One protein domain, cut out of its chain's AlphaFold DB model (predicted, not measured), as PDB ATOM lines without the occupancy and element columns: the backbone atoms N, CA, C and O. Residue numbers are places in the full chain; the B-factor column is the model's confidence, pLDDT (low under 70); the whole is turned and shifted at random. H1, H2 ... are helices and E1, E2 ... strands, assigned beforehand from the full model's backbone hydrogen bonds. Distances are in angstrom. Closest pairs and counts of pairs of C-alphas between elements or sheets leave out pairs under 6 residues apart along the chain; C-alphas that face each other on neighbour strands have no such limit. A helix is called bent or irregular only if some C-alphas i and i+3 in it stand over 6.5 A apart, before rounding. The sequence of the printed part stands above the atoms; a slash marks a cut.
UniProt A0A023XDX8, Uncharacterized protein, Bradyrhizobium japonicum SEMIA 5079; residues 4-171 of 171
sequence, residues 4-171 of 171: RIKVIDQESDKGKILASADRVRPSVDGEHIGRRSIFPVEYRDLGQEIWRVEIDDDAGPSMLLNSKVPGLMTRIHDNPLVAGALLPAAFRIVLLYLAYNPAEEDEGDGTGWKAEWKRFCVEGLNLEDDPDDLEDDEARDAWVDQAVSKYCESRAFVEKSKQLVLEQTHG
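This is residues 4 to 171 of the 171 residues of an uncharacterized protein of Bradyrhizobium japonicum SEMIA 5079 (UniProt A0A023XDX8). A small, strongly twisted sheet of three strands, E3, E5 and E4, has one long helix, H2, packed along one face; H4 packs on H2 away from the sheet, and H3 comes near the sheet with its residues 113 to 117 alone, where E5 begins, and packs on H4 with its residues 121 to 125. A separate hairpin, E1 and E2, reaches out at one end of the longest axis, while the loop of residues 27 to 33 and the tail of residues 166 to 171, partly in H5, stick out. The printed part has 168 residues, with five named strands followed by five named helices; the sheet's order is E3, E5, E4, mixed, and the class is mixed, helices and strands. The whole is loose, with a radius of gyration of the C-alphas of 19.1 A and spans of 62 by 47 by 33 A.

Start at E1, residues 4 to 8, which forms an antiparallel hairpin with E2, residues 17 to 24; N 5 and O 21 are within hydrogen-bond range at 2.8 A. Go on to E3, residues 41 to 44, parallel to E5, residues 60 to 66, with N 42 and O 63 at 2.9 A. E5 forms an antiparallel hairpin with E4, residues 51 to 56, with N 62 and O 54 at 2.8 A. Next, H1, residues 72 to 78, only grazes this sheet with residues 72 to 73. H2, residues 80 to 100, is on the sheet at a height of 9.8 A and runs along the strands, at 24 degrees to E4 on the local plane; their closest C-alphas, of Val 53 and Ala 90, are 6.3 A apart. H2 is the hub, touching three helices, and is only just irregular: C-alphas 85 and 88 are 6.53 A apart. It touches H1 only at the corner, where the C-alphas of Ile 76 and Ala 83, the closest, are 4.8 A apart. H3, residues 113 to 125, shares one face of the sheet with H2, in two layers, helices on one face of a sheet; its closest C-alpha to E5 is that of Trp 113, 5.5 A from that of Gly 60. H4, residues 137 to 155, touches H2 at a shallow tilt of 31 degrees, opposite ways, closest at the C-alphas of Ala 99 and Arg 140, 5.9 A. With its residues 147 to 154 alone, H4 touches H3 at a steep tilt of 61 degrees, closest at the C-alphas of Leu 125 and Lys 150, 6.1 A. H5, residues 157 to 169, touches residues 80 to 84 of H2 alone, closest at the C-alphas of Pro 80 and Ser 161, 5.1 A. Every O i to N i+4 pair is within hydrogen-bond range in H1, H3, H4 and H5, and 15 of 17 are in H2.

Find C-alpha 4 at (-39.524, -17.486, -15.864), where E1 begins; E2 is 16.9 A long and E5 19.1 A. H2 begins at C-alpha 80, (-45.305, 2.170, -18.537), and is 29.7 A long; H4 is 27.2 A long. H5, 18.4 A long, ends at C-alpha 169, (-46.796, 5.703, -33.907).

The two C-alphas farthest apart, of Lys 14 and Glu 135, are 63.2 A apart. The printed part has no cut; the links E2 to E3, H2 to H3 and H3 to H4 are long. The mean pLDDT of the printed part is 84.4; look for values under 70 at residue 4 and residues 12 to 15, 19 to 36, 105 to 111 and 170 to 171.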
ATOM      1  N   ARG A   4     -38.318 -17.433 -15.041       68.75
ATOM      2  CA  ARG A   4     -39.524 -17.486 -15.864       68.75
ATOM      3  C   ARG A   4     -40.147 -18.858 -15.665       68.75
ATOM      4  O   ARG A   4     -39.501 -19.864 -15.953       68.75
ATOM      5  N   ILE A   5     -41.381 -18.890 -15.185       78.38
ATOM      6  CA  ILE A   5     -42.147 -20.114 -14.958       78.38
ATOM      7  C   ILE A   5     -43.218 -20.198 -16.039       78.38
ATOM      8  O   ILE A   5     -43.955 -19.241 -16.257       78.38
ATOM      9  N   LYS A   6     -43.306 -21.344 -16.713       78.75
ATOM     10  CA  LYS A   6     -44.398 -21.676 -17.633       78.75
ATOM     11  C   LYS A   6     -45.069 -22.948 -17.141       78.75
ATOM     12  O   LYS A   6     -44.394 -23.958 -16.969       78.75
ATOM     13  N   VAL A   7     -46.378 -22.894 -16.938       80.38
ATOM     14  CA  VAL A   7     -47.203 -24.062 -16.621       80.38
ATOM     15  C   VAL A   7     -47.809 -24.559 -17.925       80.38
ATOM     16  O   VAL A   7     -48.404 -23.774 -18.663       80.38
ATOM     17  N   ILE A   8     -47.625 -25.841 -18.229       79.94
ATOM     18  CA  ILE A   8     -48.025 -26.451 -19.500       79.94
ATOM     19  C   ILE A   8     -49.063 -27.533 -19.213       79.94
ATOM     20  O   ILE A   8     -48.867 -28.337 -18.302       79.94
ATOM     21  N   ASP A   9     -50.134 -27.552 -19.999       71.75
ATOM     22  CA  ASP A   9     -51.139 -28.613 -19.986       71.75
ATOM     23  C   ASP A   9     -50.520 -29.938 -20.454       71.75
ATOM     24  O   ASP A   9     -49.915 -30.018 -21.530       71.75
ATOM     25  N   GLN A  10     -50.649 -30.971 -19.620       71.94
ATOM     26  CA  GLN A  10     -50.140 -32.318 -19.886       71.94
ATOM     27  C   GLN A  10     -51.245 -33.296 -20.314       71.94
ATOM     28  O   GLN A  10     -50.919 -34.385 -20.793       71.94
ATOM     29  N   GLU A  11     -52.523 -32.934 -20.159       73.44
ATOM     30  CA  GLU A  11     -53.641 -33.876 -20.265       73.44
ATOM     31  C   GLU A  11     -54.530 -33.616 -21.482       73.44
ATOM     32  O   GLU A  11     -54.687 -34.515 -22.310       73.44
ATOM     33  N   SER A  12     -55.101 -32.414 -21.618       65.06
ATOM     34  CA  SER A  12     -56.113 -32.151 -22.653       65.06
ATOM     35  C   SER A  12     -55.526 -31.718 -23.993       65.06
ATOM     36  O   SER A  12     -55.963 -32.208 -25.033       65.06
ATOM     37  N   ASP A  13     -54.540 -30.819 -23.986       62.41
ATOM     38  CA  ASP A  13     -53.951 -30.276 -25.212       62.41
ATOM     39  C   ASP A  13     -52.435 -30.083 -25.036       62.41
ATOM     40  O   ASP A  13     -51.949 -29.050 -24.558       62.41
ATOM     41  N   LYS A  14     -51.671 -31.141 -25.350       64.94
ATOM     42  CA  LYS A  14     -50.227 -31.221 -25.077       64.94
ATOM     43  C   LYS A  14     -49.479 -30.043 -25.703       64.94
ATOM     44  O   LYS A  14     -49.390 -29.921 -26.921       64.94
ATOM     45  N   GLY A  15     -48.858 -29.230 -24.847       64.75
ATOM     46  CA  GLY A  15     -48.044 -28.080 -25.256       64.75
ATOM     47  C   GLY A  15     -48.732 -26.724 -25.091       64.75
ATOM     48  O   GLY A  15     -48.082 -25.692 -25.281       64.75
ATOM     49  N   LYS A  16     -50.003 -26.690 -24.676       74.31
ATOM     50  CA  LYS A  16     -50.699 -25.447 -24.338       74.31
ATOM     51  C   LYS A  16     -50.162 -24.860 -23.031       74.31
ATOM     52  O   LYS A  16     -50.121 -25.532 -22.005       74.31
ATOM     53  N   ILE A  17     -49.760 -23.589 -23.052       75.06
ATOM     54  CA  ILE A  17     -49.353 -22.863 -21.838       75.06
ATOM     55  C   ILE A  17     -50.621 -22.446 -21.086       75.06
ATOM     56  O   ILE A  17     -51.420 -21.669 -21.605       75.06
ATOM     57  N   LEU A  18     -50.792 -22.955 -19.867       73.19
ATOM     58  CA  LEU A  18     -51.905 -22.621 -18.973       73.19
ATOM     59  C   LEU A  18     -51.648 -21.327 -18.198       73.19
ATOM     60  O   LEU A  18     -52.571 -20.563 -17.940       73.19
ATOM     61  N   ALA A  19     -50.387 -21.073 -17.844       63.06
ATOM     62  CA  ALA A  19     -49.968 -19.864 -17.148       63.06
ATOM     63  C   ALA A  19     -48.489 -19.560 -17.416       63.06
ATOM     64  O   ALA A  19     -47.687 -20.464 -17.661       63.06
ATOM     65  N   SER A  20     -48.117 -18.285 -17.336       63.06
ATOM     66  CA  SER A  20     -46.727 -17.834 -17.400       63.06
ATOM     67  C   SER A  20     -46.501 -16.758 -16.349       63.06
ATOM     68  O   SER A  20     -47.310 -15.840 -16.228       63.06
ATOM     69  N   ALA A  21     -45.403 -16.864 -15.610       62.72
ATOM     70  CA  ALA A  21     -44.956 -15.862 -14.655       62.72
ATOM     71  C   ALA A  21     -43.499 -15.500 -14.944       62.72
ATOM     72  O   ALA A  21     -42.653 -16.370 -15.156       62.72
ATOM     73  N   ASP A  22     -43.211 -14.205 -14.951       65.81
ATOM     74  CA  ASP A  22     -41.886 -13.656 -15.209       65.81
ATOM     75  C   ASP A  22     -41.295 -13.050 -13.939       65.81
ATOM     76  O   ASP A  22     -42.008 -12.553 -13.071       65.81
ATOM     77  N   ARG A  23     -39.961 -13.072 -13.847       59.19
ATOM     78  CA  ARG A  23     -39.186 -12.479 -12.746       59.19
ATOM     79  C   ARG A  23     -39.532 -13.023 -11.355       59.19
ATOM     80  O   ARG A  23     -39.382 -12.316 -10.360       59.19
ATOM     81  N   VAL A  24     -39.913 -14.296 -11.273       61.72
ATOM     82  CA  VAL A  24     -40.187 -14.964  -9.997       61.72
ATOM     83  C   VAL A  24     -38.882 -15.093  -9.210       61.72
ATOM     84  O   VAL A  24     -37.881 -15.605  -9.725       61.72
ATOM     85  N   ARG A  25     -38.874 -14.595  -7.969       58.28
ATOM     86  CA  ARG A  25     -37.796 -14.845  -7.004       58.28
ATOM     87  C   ARG A  25     -38.152 -16.101  -6.206       58.28
ATOM     88  O   ARG A  25     -39.263 -16.149  -5.689       58.28
ATOM     89  N   PRO A  26     -37.254 -17.091  -6.086       47.91
ATOM     90  CA  PRO A  26     -37.474 -18.196  -5.164       47.91
ATOM     91  C   PRO A  26     -37.497 -17.648  -3.737       47.91
ATOM     92  O   PRO A  26     -36.569 -16.938  -3.348       47.91
ATOM     93  N   SER A  27     -38.535 -17.974  -2.975       47.69
ATOM     94  CA  SER A  27     -38.505 -17.905  -1.517       47.69
ATOM     95  C   SER A  27     -38.161 -19.293  -0.990       47.69
ATOM     96  O   SER A  27     -38.756 -20.280  -1.423       47.69
ATOM     97  N   VAL A  28     -37.176 -19.378  -0.099       42.59
ATOM     98  CA  VAL A  28     -36.872 -20.597   0.657       42.59
ATOM     99  C   VAL A  28     -37.592 -20.455   1.993       42.59
ATOM    100  O   VAL A  28     -37.433 -19.425   2.653       42.59
ATOM    101  N   ASP A  29     -38.416 -21.433   2.370       39.25
ATOM    102  CA  ASP A  29     -39.111 -21.407   3.659       39.25
ATOM    103  C   ASP A  29     -38.085 -21.297   4.800       39.25
ATOM    104  O   ASP A  29     -37.179 -22.123   4.915       39.25
ATOM    105  N   GLY A  30     -38.221 -20.257   5.628       44.56
ATOM    106  CA  GLY A  30     -37.389 -20.024   6.815       44.56
ATOM    107  C   GLY A  30     -36.245 -19.012   6.668       44.56
ATOM    108  O   GLY A  30     -35.659 -18.640   7.680       44.56
ATOM    109  N   GLU A  31     -35.957 -18.497   5.467       34.53
ATOM    110  CA  GLU A  31     -34.961 -17.432   5.261       34.53
ATOM    111  C   GLU A  31     -35.594 -16.202   4.591       34.53
ATOM    112  O   GLU A  31     -35.703 -16.102   3.366       34.53
ATOM    113  N   HIS A  32     -35.957 -15.197   5.393       39.94
ATOM    114  CA  HIS A  32     -36.279 -13.848   4.914       39.94
ATOM    115  C   HIS A  32     -35.004 -13.101   4.463       39.94
ATOM    116  O   HIS A  32     -34.695 -12.019   4.946       39.94
ATOM    117  N   ILE A  33     -34.232 -13.667   3.528       36.03
ATOM    118  CA  ILE A  33     -33.049 -13.007   2.929       36.03
ATOM    119  C   ILE A  33     -33.448 -12.191   1.674       36.03
ATOM    120  O   ILE A  33     -32.640 -11.524   1.028       36.03
ATOM    121  N   GLY A  34     -34.740 -12.165   1.330       41.44
ATOM    122  CA  GLY A  34     -35.307 -11.267   0.329       41.44
ATOM    123  C   GLY A  34     -35.960 -10.049   0.976       41.44
ATOM    124  O   GLY A  34     -36.801 -10.210   1.852       41.44
ATOM    125  N   ARG A  35     -35.620  -8.839   0.503       47.38
ATOM    126  CA  ARG A  35     -36.345  -7.583   0.786       47.38
ATOM    127  C   ARG A  35     -37.856  -7.853   0.656       47.38
ATOM    128  O   ARG A  35     -38.325  -8.073  -0.465       47.38
ATOM    129  N   ARG A  36     -38.588  -7.912   1.775       58.25
ATOM    130  CA  ARG A  36     -40.054  -8.030   1.783       58.25
ATOM    131  C   ARG A  36     -40.601  -6.831   1.006       58.25
ATOM    132  O   ARG A  36     -40.110  -5.716   1.178       58.25
ATOM    133  N   SER A  37     -41.519  -7.063   0.067       76.50
ATOM    134  CA  SER A  37     -42.174  -5.947  -0.624       76.50
ATOM    135  C   SER A  37     -42.992  -5.189   0.410       76.50
ATOM    136  O   SER A  37     -43.845  -5.807   1.040       76.50
ATOM    137  N   ILE A  38     -42.760  -3.884   0.559       83.94
ATOM    138  CA  ILE A  38     -43.595  -3.029   1.419       83.94
ATOM    139  C   ILE A  38     -45.030  -2.923   0.886       83.94
ATOM    140  O   ILE A  38     -45.937  -2.568   1.624       83.94
ATOM    141  N   PHE A  39     -45.234  -3.254  -0.395       91.50
ATOM    142  CA  PHE A  39     -46.541  -3.275  -1.035       91.50
ATOM    143  C   PHE A  39     -46.766  -4.627  -1.730       91.50
ATOM    144  O   PHE A  39     -46.374  -4.805  -2.894       91.50
ATOM    145  N   PRO A  40     -47.248  -5.648  -1.005       91.44
ATOM    146  CA  PRO A  40     -47.604  -6.938  -1.584       91.44
ATOM    147  C   PRO A  40     -48.735  -6.815  -2.616       91.44
ATOM    148  O   PRO A  40     -49.571  -5.915  -2.561       91.44
ATOM    149  N   VAL A  41     -48.743  -7.743  -3.576       90.38
ATOM    150  CA  VAL A  41     -49.789  -7.866  -4.599       90.38
ATOM    151  C   VAL A  41     -50.519  -9.183  -4.382       90.38
ATOM    152  O   VAL A  41     -49.885 -10.240  -4.364       90.38
ATOM    153  N   GLU A  42     -51.841  -9.126  -4.284       92.19
ATOM    154  CA  GLU A  42     -52.704 -10.293  -4.116       92.19
ATOM    155  C   GLU A  42     -53.716 -10.405  -5.255       92.19
ATOM    156  O   GLU A  42     -54.118  -9.408  -5.852       92.19
ATOM    157  N   TYR A  43     -54.165 -11.627  -5.540       92.06
ATOM    158  CA  TYR A  43     -55.203 -11.882  -6.537       92.06
ATOM    159  C   TYR A  43     -56.482 -12.346  -5.852       92.06
ATOM    160  O   TYR A  43     -56.490 -13.384  -5.193       92.06
ATOM    161  N   ARG A  44     -57.576 -11.606  -6.041       92.56
ATOM    162  CA  ARG A  44     -58.898 -11.923  -5.474       92.56
ATOM    163  C   ARG A  44     -59.988 -11.705  -6.524       92.56
ATOM    164  O   ARG A  44     -59.780 -10.959  -7.475       92.56
ATOM    165  N   ASP A  45     -61.140 -12.359  -6.390       96.19
ATOM    166  CA  ASP A  45     -62.299 -12.034  -7.236       96.19
ATOM    167  C   ASP A  45     -62.904 -10.706  -6.756       96.19
ATOM    168  O   ASP A  45     -63.547 -10.657  -5.710       96.19
ATOM    169  N   LEU A  46     -62.674  -9.632  -7.517       97.12
ATOM    170  CA  LEU A  46     -63.149  -8.277  -7.201       97.12
ATOM    171  C   LEU A  46     -64.431  -7.904  -7.970       97.12
ATOM    172  O   LEU A  46     -64.766  -6.730  -8.126       97.12
ATOM    173  N   GLY A  47     -65.148  -8.884  -8.529       97.44
ATOM    174  CA  GLY A  47     -66.319  -8.607  -9.359       97.44
ATOM    175  C   GLY A  47     -65.934  -7.871 -10.645       97.44
ATOM    176  O   GLY A  47     -65.262  -8.451 -11.498       97.44
ATOM    177  N   GLN A  48     -66.391  -6.625 -10.799       97.50
ATOM    178  CA  GLN A  48     -66.097  -5.764 -11.959       97.50
ATOM    179  C   GLN A  48     -64.973  -4.748 -11.697       97.50
ATOM    180  O   GLN A  48     -64.547  -4.064 -12.626       97.50
ATOM    181  N   GLU A  49     -64.465  -4.643 -10.466       97.56
ATOM    182  CA  GLU A  49     -63.294  -3.812 -10.179       97.56
ATOM    183  C   GLU A  49     -62.038  -4.487 -10.724       97.56
ATOM    184  O   GLU A  49     -61.854  -5.688 -10.559       97.56
ATOM    185  N   ILE A  50     -61.164  -3.739 -11.397       97.06
ATOM    186  CA  ILE A  50     -59.928  -4.299 -11.971       97.06
ATOM    187  C   ILE A  50     -58.847  -4.446 -10.893       97.06
ATOM    188  O   ILE A  50     -58.094  -5.423 -10.894       97.06
ATOM    189  N   TRP A  51     -58.769  -3.479  -9.983       97.31
ATOM    190  CA  TRP A  51     -57.808  -3.437  -8.889       97.31
ATOM    191  C   TRP A  51     -58.352  -2.591  -7.734       97.31
ATOM    192  O   TRP A  51     -59.255  -1.779  -7.941       97.31
ATOM    193  N   ARG A  52     -57.784  -2.766  -6.538       97.38
ATOM    194  CA  ARG A  52     -58.066  -1.962  -5.340       97.38
ATOM    195  C   ARG A  52     -56.842  -1.952  -4.416       97.38
ATOM    196  O   ARG A  52     -56.038  -2.878  -4.468       97.38
ATOM    197  N   VAL A  53     -56.709  -0.938  -3.563       98.19
ATOM    198  CA  VAL A  53     -55.844  -1.009  -2.373       98.19
ATOM    199  C   VAL A  53     -56.685  -1.414  -1.169       98.19
ATOM    200  O   VAL A  53     -57.701  -0.783  -0.888       98.19
ATOM    201  N   GLU A  54     -56.264  -2.462  -0.475       97.38
ATOM    202  CA  GLU A  54     -56.790  -2.834   0.837       97.38
ATOM    203  C   GLU A  54     -55.739  -2.461   1.879       97.38
ATOM    204  O   GLU A  54     -54.555  -2.710   1.659       97.38
ATOM    205  N   ILE A  55     -56.155  -1.818   2.967       96.50
ATOM    206  CA  ILE A  55     -55.277  -1.468   4.083       96.50
ATOM    207  C   ILE A  55     -55.844  -2.166   5.305       96.50
ATOM    208  O   ILE A  55     -56.991  -1.924   5.677       96.50
ATOM    209  N   ASP A  56     -55.047  -3.066   5.858       92.25
ATOM    210  CA  ASP A  56     -55.310  -3.745   7.114       92.25
ATOM    211  C   ASP A  56     -54.407  -3.121   8.181       92.25
ATOM    212  O   ASP A  56     -53.220  -2.899   7.920       92.25
ATOM    213  N   ASP A  57     -54.955  -2.790   9.347       86.00
ATOM    214  CA  ASP A  57     -54.185  -2.094  10.384       86.00
ATOM    215  C   ASP A  57     -53.019  -2.947  10.903       86.00
ATOM    216  O   ASP A  57     -51.929  -2.410  11.111       86.00
ATOM    217  N   ASP A  58     -53.196  -4.271  10.989       84.88
ATOM    218  CA  ASP A  58     -52.190  -5.204  11.501       84.88
ATOM    219  C   ASP A  58     -51.193  -5.644  10.411       84.88
ATOM    220  O   ASP A  58     -49.977  -5.694  10.620       84.88
ATOM    221  N   ALA A  59     -51.696  -5.996   9.225       86.88
ATOM    222  CA  ALA A  59     -50.908  -6.593   8.143       86.88
ATOM    223  C   ALA A  59     -50.358  -5.571   7.136       86.88
ATOM    224  O   ALA A  59     -49.405  -5.875   6.405       86.88
ATOM    225  N   GLY A  60     -50.934  -4.370   7.100       91.81
ATOM    226  CA  GLY A  60     -50.559  -3.288   6.206       91.81
ATOM    227  C   GLY A  60     -51.231  -3.320   4.828       91.81
ATOM    228  O   GLY A  60     -52.164  -4.083   4.569       91.81
ATOM    229  N   PRO A  61     -50.778  -2.446   3.917       96.00
ATOM    230  CA  PRO A  61     -51.417  -2.225   2.631       96.00
ATOM    231  C   PRO A  61     -51.088  -3.326   1.624       96.00
ATOM    232  O   PRO A  61     -49.936  -3.728   1.467       96.00
ATOM    233  N   SER A  62     -52.087  -3.728   0.843       95.44
ATOM    234  CA  SER A  62     -51.961  -4.692  -0.251       95.44
ATOM    235  C   SER A  62     -52.640  -4.182  -1.519       95.44
ATOM    236  O   SER A  62     -53.737  -3.620  -1.484       95.44
ATOM    237  N   MET A  63     -52.003  -4.397  -2.672       95.75
ATOM    238  CA  MET A  63     -52.624  -4.149  -3.971       95.75
ATOM    239  C   MET A  63     -53.381  -5.400  -4.410       95.75
ATOM    240  O   MET A  63     -52.782  -6.409  -4.784       95.75
ATOM    241  N   LEU A  64     -54.706  -5.327  -4.401       96.31
ATOM    242  CA  LEU A  64     -55.562  -6.389  -4.900       96.31
ATOM    243  C   LEU A  64     -55.730  -6.239  -6.411       96.31
ATOM    244  O   LEU A  64     -56.152  -5.190  -6.900       96.31
ATOM    245  N   LEU A  65     -55.438  -7.300  -7.154       95.44
ATOM    246  CA  LEU A  65     -55.706  -7.423  -8.581       95.44
ATOM    247  C   LEU A  65     -56.835  -8.427  -8.803       95.44
ATOM    248  O   LEU A  65     -56.865  -9.495  -8.186       95.44
ATOM    249  N   ASN A  66     -57.756  -8.115  -9.713       97.38
ATOM    250  CA  ASN A  66     -58.869  -9.013  -9.985       97.38
ATOM    251  C   ASN A  66     -58.388 -10.302 -10.666       97.38
ATOM    252  O   ASN A  66     -57.851 -10.276 -11.775       97.38
ATOM    253  N   SER A  67     -58.633 -11.445 -10.027       95.38
ATOM    254  CA  SER A  67     -58.276 -12.777 -10.527       95.38
ATOM    255  C   SER A  67     -58.978 -13.133 -11.845       95.38
ATOM    256  O   SER A  67     -58.480 -13.972 -12.596       95.38
ATOM    257  N   LYS A  68     -60.086 -12.452 -12.179       95.31
ATOM    258  CA  LYS A  68     -60.787 -12.563 -13.471       95.31
ATOM    259  C   LYS A  68     -60.047 -11.903 -14.640       95.31
ATOM    260  O   LYS A  68     -60.485 -12.060 -15.778       95.31
ATOM    261  N   VAL A  69     -58.944 -11.187 -14.395       92.50
ATOM    262  CA  VAL A  69     -58.115 -10.541 -15.428       92.50
ATOM    263  C   VAL A  69     -56.716 -11.183 -15.458       92.50
ATOM    264  O   VAL A  69     -55.792 -10.714 -14.787       92.50
ATOM    265  N   PRO A  70     -56.513 -12.256 -16.249       86.50
ATOM    266  CA  PRO A  70     -55.230 -12.944 -16.318       86.50
ATOM    267  C   PRO A  70     -54.104 -12.037 -16.826       86.50
ATOM    268  O   PRO A  70     -54.266 -11.288 -17.791       86.50
ATOM    269  N   GLY A  71     -52.930 -12.139 -16.200       85.69
ATOM    270  CA  GLY A  71     -51.729 -11.412 -16.624       85.69
ATOM    271  C   GLY A  71     -51.765  -9.905 -16.356       85.69
ATOM    272  O   GLY A  71     -50.951  -9.178 -16.924       85.69
ATOM    273  N   LEU A  72     -52.676  -9.413 -15.505       87.75
ATOM    274  CA  LEU A  72     -52.778  -7.985 -15.193       87.75
ATOM    275  C   LEU A  72     -51.465  -7.416 -14.636       87.75
ATOM    276  O   LEU A  72     -51.009  -6.381 -15.114       87.75
ATOM    277  N   MET A  73     -50.799  -8.117 -13.714       88.12
ATOM    278  CA  MET A  73     -49.505  -7.665 -13.185       88.12
ATOM    279  C   MET A  73     -48.411  -7.628 -14.257       88.12
ATOM    280  O   MET A  73     -47.603  -6.704 -14.282       88.12
ATOM    281  N   THR A  74     -48.405  -8.588 -15.187       88.12
ATOM    282  CA  THR A  74     -47.496  -8.564 -16.343       88.12
ATOM    283  C   THR A  74     -47.750  -7.327 -17.200       88.12
ATOM    284  O   THR A  74     -46.807  -6.633 -17.560       88.12
ATOM    285  N   ARG A  75     -49.019  -6.976 -17.451       89.69
ATOM    286  CA  ARG A  75     -49.370  -5.745 -18.179       89.69
ATOM    287  C   ARG A  75     -48.935  -4.482 -17.440       89.69
ATOM    288  O   ARG A  75     -48.443  -3.567 -18.086       89.69
ATOM    289  N   ILE A  76     -49.098  -4.437 -16.117       91.50
ATOM    290  CA  ILE A  76     -48.607  -3.327 -15.286       91.50
ATOM    291  C   ILE A  76     -47.083  -3.219 -15.405       91.50
ATOM    292  O   ILE A  76     -46.564  -2.124 -15.562       91.50
ATOM    293  N   HIS A  77     -46.357  -4.335 -15.367       87.00
ATOM    294  CA  HIS A  77     -44.898  -4.331 -15.476       87.00
ATOM    295  C   HIS A  77     -44.403  -3.917 -16.875       87.00
ATOM    296  O   HIS A  77     -43.438  -3.159 -16.983       87.00
ATOM    297  N   ASP A  78     -45.046  -4.409 -17.934       89.81
ATOM    298  CA  ASP A  78     -44.564  -4.254 -19.312       89.81
ATOM    299  C   ASP A  78     -45.037  -2.959 -19.980       89.81
ATOM    300  O   ASP A  78     -44.425  -2.506 -20.947       89.81
ATOM    301  N   ASN A  79     -46.114  -2.343 -19.482       93.88
ATOM    302  CA  ASN A  79     -46.666  -1.125 -20.057       93.88
ATOM    303  C   ASN A  79     -46.484   0.075 -19.105       93.88
ATOM    304  O   ASN A  79     -47.244   0.203 -18.144       93.88
ATOM    305  N   PRO A  80     -45.538   0.996 -19.378       94.56
ATOM    306  CA  PRO A  80     -45.305   2.170 -18.537       94.56
ATOM    307  C   PRO A  80     -46.504   3.120 -18.408       94.56
ATOM    308  O   PRO A  80     -46.604   3.775 -17.374       94.56
ATOM    309  N   LEU A  81     -47.431   3.168 -19.376       94.94
ATOM    310  CA  LEU A  81     -48.668   3.950 -19.239       94.94
ATOM    311  C   LEU A  81     -49.600   3.327 -18.198       94.94
ATOM    312  O   LEU A  81     -50.161   4.032 -17.363       94.94
ATOM    313  N   VAL A  82     -49.739   1.998 -18.215       95.19
ATOM    314  CA  VAL A  82     -50.525   1.272 -17.206       95.19
ATOM    315  C   VAL A  82     -49.846   1.395 -15.842       95.19
ATOM    316  O   VAL A  82     -50.497   1.750 -14.864       95.19
ATOM    317  N   ALA A  83     -48.530   1.178 -15.774       94.62
ATOM    318  CA  ALA A  83     -47.751   1.337 -14.549       94.62
ATOM    319  C   ALA A  83     -47.894   2.743 -13.949       94.62
ATOM    320  O   ALA A  83     -48.172   2.876 -12.760       94.62
ATOM    321  N   GLY A  84     -47.732   3.778 -14.777       95.69
ATOM    322  CA  GLY A  84     -47.799   5.179 -14.371       95.69
ATOM    323  C   GLY A  84     -49.205   5.648 -13.998       95.69
ATOM    324  O   GLY A  84     -49.334   6.600 -13.241       95.69
ATOM    325  N   ALA A  85     -50.254   4.971 -14.469       95.06
ATOM    326  CA  ALA A  85     -51.624   5.247 -14.045       95.06
ATOM    327  C   ALA A  85     -51.978   4.550 -12.720       95.06
ATOM    328  O   ALA A  85     -52.661   5.135 -11.884       95.06
ATOM    329  N   LEU A  86     -51.529   3.305 -12.518       96.19
ATOM    330  CA  LEU A  86     -51.951   2.493 -11.371       96.19
ATOM    331  C   LEU A  86     -51.039   2.660 -10.152       96.19
ATOM    332  O   LEU A  86     -51.536   2.843  -9.045       96.19
ATOM    333  N   LEU A  87     -49.715   2.589 -10.325       95.56
ATOM    334  CA  LEU A  87     -48.790   2.535  -9.189       95.56
ATOM    335  C   LEU A  87     -48.732   3.852  -8.401       95.56
ATOM    336  O   LEU A  87     -48.817   3.781  -7.177       95.56
ATOM    337  N   PRO A  88     -48.653   5.043  -9.034       97.19
ATOM    338  CA  PRO A  88     -48.720   6.305  -8.298       97.19
ATOM    339  C   PRO A  88     -50.055   6.501  -7.575       97.19
ATOM    340  O   PRO A  88     -50.073   7.001  -6.456       97.19
ATOM    341  N   ALA A  89     -51.167   6.071  -8.182       97.94
ATOM    342  CA  ALA A  89     -52.486   6.147  -7.561       97.94
ATOM    343  C   ALA A  89     -52.585   5.230  -6.332       97.94
ATOM    344  O   ALA A  89     -53.042   5.657  -5.276       97.94
ATOM    345  N   ALA A  90     -52.106   3.991  -6.445       97.81
ATOM    346  CA  ALA A  90     -52.071   3.051  -5.332       97.81
ATOM    347  C   ALA A  90     -51.149   3.537  -4.199       97.81
ATOM    348  O   ALA A  90     -51.528   3.482  -3.034       97.81
ATOM    349  N   PHE A  91     -49.978   4.080  -4.544       97.56
ATOM    350  CA  PHE A  91     -49.043   4.674  -3.586       97.56
ATOM    351  C   PHE A  91     -49.676   5.855  -2.837       97.56
ATOM    352  O   PHE A  91     -49.637   5.894  -1.612       97.56
ATOM    353  N   ARG A  92     -50.353   6.758  -3.559       98.38
ATOM    354  CA  ARG A  92     -51.089   7.891  -2.981       98.38
ATOM    355  C   ARG A  92     -52.144   7.455  -1.965       98.38
ATOM    356  O   ARG A  92     -52.241   8.078  -0.916       98.38
ATOM    357  N   ILE A  93     -52.913   6.400  -2.253       98.44
ATOM    358  CA  ILE A  93     -53.940   5.889  -1.327       98.44
ATOM    359  C   ILE A  93     -53.309   5.490   0.012       98.44
ATOM    360  O   ILE A  93     -53.822   5.858   1.065       98.44
ATOM    361  N   VAL A  94     -52.184   4.774  -0.028       97.56
ATOM    362  CA  VAL A  94     -51.492   4.347   1.194       97.56
ATOM    363  C   VAL A  94     -50.907   5.536   1.948       97.56
ATOM    364  O   VAL A  94     -51.031   5.599   3.166       97.56
ATOM    365  N   LEU A  95     -50.290   6.489   1.245       96.81
ATOM    366  CA  LEU A  95     -49.688   7.652   1.896       96.81
ATOM    367  C   LEU A  95     -50.721   8.586   2.525       96.81
ATOM    368  O   LEU A  95     -50.462   9.111   3.602       96.81
ATOM    369  N   LEU A  96     -51.896   8.747   1.909       97.38
ATOM    370  CA  LEU A  96     -53.016   9.443   2.546       97.38
ATOM    371  C   LEU A  96     -53.440   8.714   3.820       97.38
ATOM    372  O   LEU A  96     -53.564   9.334   4.867       97.38
ATOM    373  N   TYR A  97     -53.603   7.391   3.775       95.88
ATOM    374  CA  TYR A  97     -53.934   6.646   4.987       95.88
ATOM    375  C   TYR A  97     -52.894   6.862   6.088       95.88
ATOM    376  O   TYR A  97     -53.261   7.153   7.220       95.88
ATOM    377  N   LEU A  98     -51.611   6.767   5.742       93.56
ATOM    378  CA  LEU A  98     -50.497   6.951   6.663       93.56
ATOM    379  C   LEU A  98     -50.489   8.352   7.291       93.56
ATOM    380  O   LEU A  98     -50.344   8.459   8.501       93.56
ATOM    381  N   ALA A  99     -50.689   9.401   6.489       93.69
ATOM    382  CA  ALA A  99     -50.650  10.786   6.955       93.69
ATOM    383  C   ALA A  99     -51.823  11.154   7.876       93.69
ATOM    384  O   ALA A  99     -51.674  11.997   8.755       93.69
ATOM    385  N   TYR A 100     -52.986  10.524   7.689       93.38
ATOM    386  CA  TYR A 100     -54.192  10.806   8.476       93.38
ATOM    387  C   TYR A 100     -54.455   9.793   9.599       93.38
ATOM    388  O   TYR A 100     -55.344  10.012  10.420       93.38
ATOM    389  N   ASN A 101     -53.701   8.692   9.651       90.81
ATOM    390  CA  ASN A 101     -53.815   7.657  10.680       90.81
ATOM    391  C   ASN A 101     -52.415   7.348  11.239       90.81
ATOM    392  O   ASN A 101     -51.872   6.268  10.952       90.81
ATOM    393  N   PRO A 102     -51.813   8.278  12.008       81.50
ATOM    394  CA  PRO A 102     -50.502   8.068  12.618       81.50
ATOM    395  C   PRO A 102     -50.497   6.818  13.511       81.50
ATOM    396  O   PRO A 102     -51.549   6.279  13.874       81.50
ATOM    397  N   ALA A 103     -49.309   6.288  13.792       74.50
ATOM    398  CA  ALA A 103     -49.175   5.191  14.751       74.50
ATOM    399  C   ALA A 103     -49.516   5.702  16.161       74.50
ATOM    400  O   ALA A 103     -49.243   6.861  16.475       74.50
ATOM    401  N   GLU A 104     -50.118   4.862  17.006       71.06
ATOM    402  CA  GLU A 104     -50.295   5.229  18.412       71.06
ATOM    403  C   GLU A 104     -48.921   5.304  19.104       71.06
ATOM    404  O   GLU A 104     -48.030   4.505  18.812       71.06
ATOM    405  N   GLU A 105     -48.742   6.250  20.035       57.91
ATOM    406  CA  GLU A 105     -47.467   6.489  20.744       57.91
ATOM    407  C   GLU A 105     -46.914   5.236  21.467       57.91
ATOM    408  O   GLU A 105     -45.713   5.155  21.725       57.91
ATOM    409  N   ASP A 106     -47.776   4.252  21.763       50.78
ATOM    410  CA  ASP A 106     -47.456   2.989  22.446       50.78
ATOM    411  C   ASP A 106     -47.114   1.816  21.493       50.78
ATOM    412  O   ASP A 106     -46.796   0.722  21.969       50.78
ATOM    413  N   GLU A 107     -47.089   2.017  20.163       56.31
ATOM    414  CA  GLU A 107     -46.467   1.085  19.194       56.31
ATOM    415  C   GLU A 107     -44.926   1.184  19.287       56.31
ATOM    416  O   GLU A 107     -44.195   1.608  18.386       56.31
ATOM    417  N   GLY A 108     -44.433   0.868  20.484       48.78
ATOM    418  CA  GLY A 108     -43.076   1.088  20.947       48.78
ATOM    419  C   GLY A 108     -42.075   0.114  20.348       48.78
ATOM    420  O   GLY A 108     -41.822  -0.934  20.929       48.78
ATOM    421  N   ASP A 109     -41.467   0.523  19.235       54.69
ATOM    422  CA  ASP A 109     -40.106   0.176  18.769       54.69
ATOM    423  C   ASP A 109     -39.835   0.602  17.308       54.69
ATOM    424  O   ASP A 109     -38.737   0.368  16.791       54.69
ATOM    425  N   GLY A 110     -40.793   1.246  16.627       61.81
ATOM    426  CA  GLY A 110     -40.649   1.567  15.203       61.81
ATOM    427  C   GLY A 110     -40.695   0.320  14.314       61.81
ATOM    428  O   GLY A 110     -40.187   0.334  13.186       61.81
ATOM    429  N   THR A 111     -41.273  -0.773  14.817       64.44
ATOM    430  CA  THR A 111     -41.629  -1.948  14.028       64.44
ATOM    431  C   THR A 111     -43.096  -1.858  13.612       64.44
ATOM    432  O   THR A 111     -43.919  -1.265  14.295       64.44
ATOM    433  N   GLY A 112     -43.419  -2.365  12.423       83.12
ATOM    434  CA  GLY A 112     -44.758  -2.244  11.842       83.12
ATOM    435  C   GLY A 112     -44.735  -1.622  10.454       83.12
ATOM    436  O   GLY A 112     -43.795  -0.927  10.058       83.12
ATOM    437  N   TRP A 113     -45.777  -1.899   9.675       89.81
ATOM    438  CA  TRP A 113     -45.807  -1.520   8.265       89.81
ATOM    439  C   TRP A 113     -45.778   0.007   8.082       89.81
ATOM    440  O   TRP A 113     -45.107   0.486   7.171       89.81
ATOM    441  N   LYS A 114     -46.417   0.785   8.972       91.56
ATOM    442  CA  LYS A 114     -46.392   2.259   8.926       91.56
ATOM    443  C   LYS A 114     -44.959   2.788   9.019       91.56
ATOM    444  O   LYS A 114     -44.550   3.602   8.193       91.56
ATOM    445  N   ALA A 115     -44.165   2.266   9.958       88.81
ATOM    446  CA  ALA A 115     -42.754   2.618  10.104       88.81
ATOM    447  C   ALA A 115     -41.915   2.192   8.884       88.81
ATOM    448  O   ALA A 115     -41.054   2.945   8.427       88.81
ATOM    449  N   GLU A 116     -42.185   1.020   8.294       89.06
ATOM    450  CA  GLU A 116     -41.519   0.590   7.055       89.06
ATOM    451  C   GLU A 116     -41.809   1.525   5.872       89.06
ATOM    452  O   GLU A 116     -40.903   1.823   5.086       89.06
ATOM    453  N   TRP A 117     -43.050   2.001   5.751       93.38
ATOM    454  CA  TRP A 117     -43.473   2.938   4.711       93.38
ATOM    455  C   TRP A 117     -42.912   4.345   4.927       93.38
ATOM    456  O   TRP A 117     -42.388   4.928   3.977       93.38
ATOM    457  N   LYS A 118     -42.918   4.858   6.165       91.25
ATOM    458  CA  LYS A 118     -42.252   6.127   6.512       91.25
ATOM    459  C   LYS A 118     -40.762   6.077   6.199       91.25
ATOM    460  O   LYS A 118     -40.248   6.941   5.491       91.25
ATOM    461  N   ARG A 119     -40.082   4.994   6.591       89.81
ATOM    462  CA  ARG A 119     -38.672   4.767   6.248       89.81
ATOM    463  C   ARG A 119     -38.444   4.719   4.738       89.81
ATOM    464  O   ARG A 119     -37.460   5.263   4.253       89.81
ATOM    465  N   PHE A 120     -39.344   4.100   3.970       91.81
ATOM    466  CA  PHE A 120     -39.257   4.126   2.508       91.81
ATOM    467  C   PHE A 120     -39.385   5.547   1.938       91.81
ATOM    468  O   PHE A 120     -38.645   5.892   1.018       91.81
ATOM    469  N   CYS A 121     -40.277   6.373   2.479       93.31
ATOM    470  CA  CYS A 121     -40.419   7.774   2.087       93.31
ATOM    471  C   CYS A 121     -39.154   8.589   2.407       93.31
ATOM    472  O   CYS A 121     -38.596   9.234   1.517       93.31
ATOM    473  N   VAL A 122     -38.649   8.500   3.637       90.50
ATOM    474  CA  VAL A 122     -37.469   9.257   4.084       90.50
ATOM    475  C   VAL A 122     -36.197   8.758   3.397       90.50
ATOM    476  O   VAL A 122     -35.542   9.507   2.683       90.50
ATOM    477  N   GLU A 123     -35.855   7.476   3.526       89.19
ATOM    478  CA  GLU A 123     -34.588   6.940   3.004       89.19
ATOM    479  C   GLU A 123     -34.643   6.642   1.500       89.19
ATOM    480  O   GLU A 123     -33.653   6.791   0.784       89.19
ATOM    481  N   GLY A 124     -35.788   6.159   1.012       88.69
ATOM    482  CA  GLY A 124     -35.947   5.706  -0.369       88.69
ATOM    483  C   GLY A 124     -36.289   6.826  -1.348       88.69
ATOM    484  O   GLY A 124     -35.891   6.743  -2.511       88.69
ATOM    485  N   LEU A 125     -37.003   7.860  -0.890       92.81
ATOM    486  CA  LEU A 125     -37.387   9.021  -1.697       92.81
ATOM    487  C   LEU A 125     -36.741  10.329  -1.213       92.81
ATOM    488  O   LEU A 125     -36.975  11.366  -1.827       92.81
ATOM    489  N   ASN A 126     -35.902  10.307  -0.172       91.88
ATOM    490  CA  ASN A 126     -35.225  11.493   0.360       91.88
ATOM    491  C   ASN A 126     -36.222  12.606   0.735       91.88
ATOM    492  O   ASN A 126     -36.073  13.752   0.297       91.88
ATOM    493  N   LEU A 127     -37.305  12.245   1.427       92.38
ATOM    494  CA  LEU A 127     -38.231  13.193   2.055       92.38
ATOM    495  C   LEU A 127     -37.673  13.619   3.414       92.38
ATOM    496  O   LEU A 127     -37.108  12.792   4.123       92.38
ATOM    497  N   GLU A 128     -37.780  14.911   3.722       86.44
ATOM    498  CA  GLU A 128     -37.204  15.494   4.941       86.44
ATOM    499  C   GLU A 128     -38.166  15.382   6.128       86.44
ATOM    500  O   GLU A 128     -37.716  15.119   7.240       86.44
ATOM    501  N   ASP A 129     -39.471  15.502   5.871       85.88
ATOM    502  CA  ASP A 129     -40.505  15.513   6.906       85.88
ATOM    503  C   ASP A 129     -41.100  14.113   7.152       85.88
ATOM    504  O   ASP A 129     -41.374  13.359   6.202       85.88
ATOM    505  N   ASP A 130     -41.341  13.787   8.426       86.69
ATOM    506  CA  ASP A 130     -42.198  12.673   8.839       86.69
ATOM    507  C   ASP A 130     -43.663  13.144   8.819       86.69
ATOM    508  O   ASP A 130     -43.961  14.218   9.346       86.69
ATOM    509  N   PRO A 131     -44.598  12.393   8.207       86.25
ATOM    510  CA  PRO A 131     -45.998  12.799   8.155       86.25
ATOM    511  C   PRO A 131     -46.661  12.937   9.536       86.25
ATOM    512  O   PRO A 131     -47.654  13.657   9.640       86.25
ATOM    513  N   ASP A 132     -46.130  12.289  10.580       86.12
ATOM    514  CA  ASP A 132     -46.641  12.418  11.950       86.12
ATOM    515  C   ASP A 132     -46.358  13.810  12.554       86.12
ATOM    516  O   ASP A 132     -47.111  14.266  13.414       86.12
ATOM    517  N   ASP A 133     -45.319  14.507  12.077       88.62
ATOM    518  CA  ASP A 133     -44.923  15.840  12.555       88.62
ATOM    519  C   ASP A 133     -45.723  16.977  11.880       88.62
ATOM    520  O   ASP A 133     -45.523  18.157  12.177       88.62
ATOM    521  N   LEU A 134     -46.632  16.647  10.952       90.06
ATOM    522  CA  LEU A 134     -47.401  17.622  10.178       90.06
ATOM    523  C   LEU A 134     -48.665  18.072  10.927       90.06
ATOM    524  O   LEU A 134     -49.536  17.270  11.285       90.06
ATOM    525  N   GLU A 135     -48.779  19.387  11.124       87.00
ATOM    526  CA  GLU A 135     -49.787  19.999  12.002       87.00
ATOM    527  C   GLU A 135     -51.183  20.123  11.366       87.00
ATOM    528  O   GLU A 135     -52.185  20.110  12.086       87.00
ATOM    529  N   ASP A 136     -51.275  20.219  10.036       92.88
ATOM    530  CA  ASP A 136     -52.535  20.435   9.322       92.88
ATOM    531  C   ASP A 136     -52.698  19.568   8.061       92.88
ATOM    532  O   ASP A 136     -51.763  18.942   7.556       92.88
ATOM    533  N   ASP A 137     -53.939  19.503   7.579       94.75
ATOM    534  CA  ASP A 137     -54.340  18.681   6.434       94.75
ATOM    535  C   ASP A 137     -53.686  19.149   5.122       94.75
ATOM    536  O   ASP A 137     -53.365  18.331   4.261       94.75
ATOM    537  N   GLU A 138     -53.418  20.451   4.976       96.00
ATOM    538  CA  GLU A 138     -52.776  21.009   3.780       96.00
ATOM    539  C   GLU A 138     -51.304  20.580   3.697       96.00
ATOM    540  O   GLU A 138     -50.828  20.182   2.630       96.00
ATOM    541  N   ALA A 139     -50.598  20.571   4.829       95.06
ATOM    542  CA  ALA A 139     -49.239  20.063   4.942       95.06
ATOM    543  C   ALA A 139     -49.174  18.553   4.660       95.06
ATOM    544  O   ALA A 139     -48.292  18.107   3.920       95.06
ATOM    545  N   ARG A 140     -50.131  17.767   5.178       95.31
ATOM    546  CA  ARG A 140     -50.241  16.320   4.896       95.31
ATOM    547  C   ARG A 140     -50.451  16.045   3.414       95.31
ATOM    548  O   ARG A 140     -49.731  15.233   2.830       95.31
ATOM    549  N   ASP A 141     -51.395  16.739   2.788       96.38
ATOM    550  CA  ASP A 141     -51.689  16.575   1.365       96.38
ATOM    551  C   ASP A 141     -50.485  16.977   0.495       96.38
ATOM    552  O   ASP A 141     -50.122  16.251  -0.438       96.38
ATOM    553  N   ALA A 142     -49.802  18.075   0.841       96.12
ATOM    554  CA  ALA A 142     -48.587  18.518   0.163       96.12
ATOM    555  C   ALA A 142     -47.436  17.505   0.299       96.12
ATOM    556  O   ALA A 142     -46.730  17.233  -0.680       96.12
ATOM    557  N   TRP A 143     -47.266  16.902   1.479       96.75
ATOM    558  CA  TRP A 143     -46.291  15.834   1.705       96.75
ATOM    559  C   TRP A 143     -46.596  14.603   0.842       96.75
ATOM    560  O   TRP A 143     -45.699  14.070   0.178       96.75
ATOM    561  N   VAL A 144     -47.868  14.189   0.761       97.69
ATOM    562  CA  VAL A 144     -48.296  13.087  -0.118       97.69
ATOM    563  C   VAL A 144     -47.999  13.409  -1.584       97.69
ATOM    564  O   VAL A 144     -47.460  12.562  -2.303       97.69
ATOM    565  N   ASP A 145     -48.319  14.618  -2.046       97.94
ATOM    566  CA  ASP A 145     -48.035  15.057  -3.414       97.94
ATOM    567  C   ASP A 145     -46.540  15.027  -3.732       97.94
ATOM    568  O   ASP A 145     -46.132  14.496  -4.774       97.94
ATOM    569  N   GLN A 146     -45.712  15.529  -2.816       97.62
ATOM    570  CA  GLN A 146     -44.262  15.513  -2.961       97.62
ATOM    571  C   GLN A 146     -43.728  14.077  -3.033       97.62
ATOM    572  O   GLN A 146     -42.929  13.752  -3.919       97.62
ATOM    573  N   ALA A 147     -44.190  13.196  -2.144       97.19
ATOM    574  CA  ALA A 147     -43.795  11.796  -2.119       97.19
ATOM    575  C   ALA A 147     -44.172  11.066  -3.414       97.19
ATOM    576  O   ALA A 147     -43.354  10.345  -3.994       97.19
ATOM    577  N   VAL A 148     -45.388  11.289  -3.920       97.94
ATOM    578  CA  VAL A 148     -45.850  10.719  -5.192       97.94
ATOM    579  C   VAL A 148     -45.035  11.260  -6.370       97.94
ATOM    580  O   VAL A 148     -44.685  10.481  -7.261       97.94
ATOM    581  N   SER A 149     -44.678  12.552  -6.380       97.69
ATOM    582  CA  SER A 149     -43.807  13.131  -7.417       97.69
ATOM    583  C   SER A 149     -42.445  12.441  -7.442       97.69
ATOM    584  O   SER A 149     -42.053  11.884  -8.471       97.69
ATOM    585  N   LYS A 150     -41.767  12.358  -6.290       97.25
ATOM    586  CA  LYS A 150     -40.453  11.701  -6.180       97.25
ATOM    587  C   LYS A 150     -40.515  10.218  -6.536       97.25
ATOM    588  O   LYS A 150     -39.619   9.693  -7.203       97.25
ATOM    589  N   TYR A 151     -41.595   9.530  -6.160       96.06
ATOM    590  CA  TYR A 151     -41.832   8.150  -6.578       96.06
ATOM    591  C   TYR A 151     -41.914   8.032  -8.107       96.06
ATOM    592  O   TYR A 151     -41.239   7.181  -8.697       96.06
ATOM    593  N   CYS A 152     -42.689   8.900  -8.762       96.75
ATOM    594  CA  CYS A 152     -42.816   8.926 -10.219       96.75
ATOM    595  C   CYS A 152     -41.487   9.229 -10.921       96.75
ATOM    596  O   CYS A 152     -41.140   8.544 -11.890       96.75
ATOM    597  N   GLU A 153     -40.731  10.203 -10.415       96.25
ATOM    598  CA  GLU A 153     -39.407  10.589 -10.917       96.25
ATOM    599  C   GLU A 153     -38.414   9.425 -10.817       96.25
ATOM    600  O   GLU A 153     -37.782   9.063 -11.811       96.25
ATOM    601  N   SER A 154     -38.359   8.738  -9.668       93.88
ATOM    602  CA  SER A 154     -37.488   7.566  -9.465       93.88
ATOM    603  C   SER A 154     -37.763   6.419 -10.455       93.88
ATOM    604  O   SER A 154     -36.910   5.560 -10.700       93.88
ATOM    605  N   ARG A 155     -38.968   6.389 -11.041       92.69
ATOM    606  CA  ARG A 155     -39.429   5.371 -11.991       92.69
ATOM    607  C   ARG A 155     -39.375   5.832 -13.449       92.69
ATOM    608  O   ARG A 155     -39.448   4.954 -14.320       92.69
ATOM    609  N   ALA A 156     -39.214   7.131 -13.713       96.00
ATOM    610  CA  ALA A 156     -39.223   7.750 -15.042       96.00
ATOM    611  C   ALA A 156     -40.465   7.361 -15.876       96.00
ATOM    612  O   ALA A 156     -40.357   6.895 -17.017       96.00
ATOM    613  N   PHE A 157     -41.659   7.437 -15.268       94.62
ATOM    614  CA  PHE A 157     -42.897   6.990 -15.924       94.62
ATOM    615  C   PHE A 157     -43.206   7.776 -17.201       94.62
ATOM    616  O   PHE A 157     -43.650   7.169 -18.177       94.62
ATOM    617  N   VAL A 158     -42.960   9.089 -17.222       96.44
ATOM    618  CA  VAL A 158     -43.248   9.942 -18.386       96.44
ATOM    619  C   VAL A 158     -42.315   9.601 -19.544       96.44
ATOM    620  O   VAL A 158     -42.775   9.395 -20.665       96.44
ATOM    621  N   GLU A 159     -41.018   9.472 -19.283       97.31
ATOM    622  CA  GLU A 159     -39.985   9.181 -20.276       97.31
ATOM    623  C   GLU A 159     -40.231   7.821 -20.932       97.31
ATOM    624  O   GLU A 159     -40.240   7.710 -22.160       97.31
ATOM    625  N   LYS A 160     -40.508   6.796 -20.117       95.75
ATOM    626  CA  LYS A 160     -40.807   5.442 -20.604       95.75
ATOM    627  C   LYS A 160     -42.122   5.392 -21.376       95.75
ATOM    628  O   LYS A 160     -42.193   4.756 -22.424       95.75
ATOM    629  N   SER A 161     -43.152   6.081 -20.886       95.62
ATOM    630  CA  SER A 161     -44.441   6.190 -21.579       95.62
ATOM    631  C   SER A 161     -44.304   6.895 -22.925       95.62
ATOM    632  O   SER A 161     -44.853   6.434 -23.922       95.62
ATOM    633  N   LYS A 162     -43.526   7.981 -22.984       95.75
ATOM    634  CA  LYS A 162     -43.243   8.712 -24.222       95.75
ATOM    635  C   LYS A 162     -42.536   7.825 -25.242       95.75
ATOM    636  O   LYS A 162     -42.926   7.829 -26.406       95.75
ATOM    637  N   GLN A 163     -41.524   7.068 -24.815       94.00
ATOM    638  CA  GLN A 163     -40.822   6.133 -25.693       94.00
ATOM    639  C   GLN A 163     -41.786   5.094 -26.286       94.00
ATOM    640  O   GLN A 163     -41.822   4.933 -27.504       94.00
ATOM    641  N   LEU A 164     -42.623   4.474 -25.448       93.31
ATOM    642  CA  LEU A 164     -43.623   3.497 -25.888       93.31
ATOM    643  C   LEU A 164     -44.576   4.074 -26.949       93.31
ATOM    644  O   LEU A 164     -44.825   3.441 -27.973       93.31
ATOM    645  N   VAL A 165     -45.116   5.274 -26.716       92.94
ATOM    646  CA  VAL A 165     -46.063   5.912 -27.650       92.94
ATOM    647  C   VAL A 165     -45.394   6.242 -28.986       92.94
ATOM    648  O   VAL A 165     -45.999   6.058 -30.045       92.94
ATOM    649  N   LEU A 166     -44.137   6.696 -28.965       93.56
ATOM    650  CA  LEU A 166     -43.386   6.977 -30.190       93.56
ATOM    651  C   LEU A 166     -43.145   5.705 -31.008       93.56
ATOM    652  O   LEU A 166     -43.345   5.735 -32.220       93.56
ATOM    653  N   GLU A 167     -42.780   4.595 -30.364       90.94
ATOM    654  CA  GLU A 167     -42.585   3.296 -31.024       90.94
ATOM    655  C   GLU A 167     -43.874   2.792 -31.696       90.94
ATOM    656  O   GLU A 167     -43.824   2.273 -32.807       90.94
ATOM    657  N   GLN A 168     -45.037   3.013 -31.076       86.25
ATOM    658  CA  GLN A 168     -46.340   2.615 -31.629       86.25
ATOM    659  C   GLN A 168     -46.836   3.509 -32.774       86.25
ATOM    660  O   GLN A 168     -47.664   3.076 -33.566       86.25
ATOM    661  N   THR A 169     -46.361   4.753 -32.863       78.81
ATOM    662  CA  THR A 169     -46.796   5.703 -33.907       78.81
ATOM    663  C   THR A 169     -45.995   5.547 -35.209       78.81
ATOM    664  O   THR A 169     -46.426   6.016 -36.258       78.81
ATOM    665  N   HIS A 170     -44.828   4.896 -35.153       69.31
ATOM    666  CA  HIS A 170     -43.919   4.722 -36.295       69.31
ATOM    667  C   HIS A 170     -43.879   3.282 -36.849       69.31
ATOM    668  O   HIS A 170     -43.011   2.985 -37.672       69.31
ATOM    669  N   GLY A 171     -44.783   2.402 -36.405       52.47
ATOM    670  CA  GLY A 171     -44.953   1.028 -36.902       52.47
ATOM    671  C   GLY A 171     -46.281   0.847 -37.618       52.47
ATOM    672  O   GLY A 171     -46.279   0.158 -38.661       52.47
TER     673      GLY A 171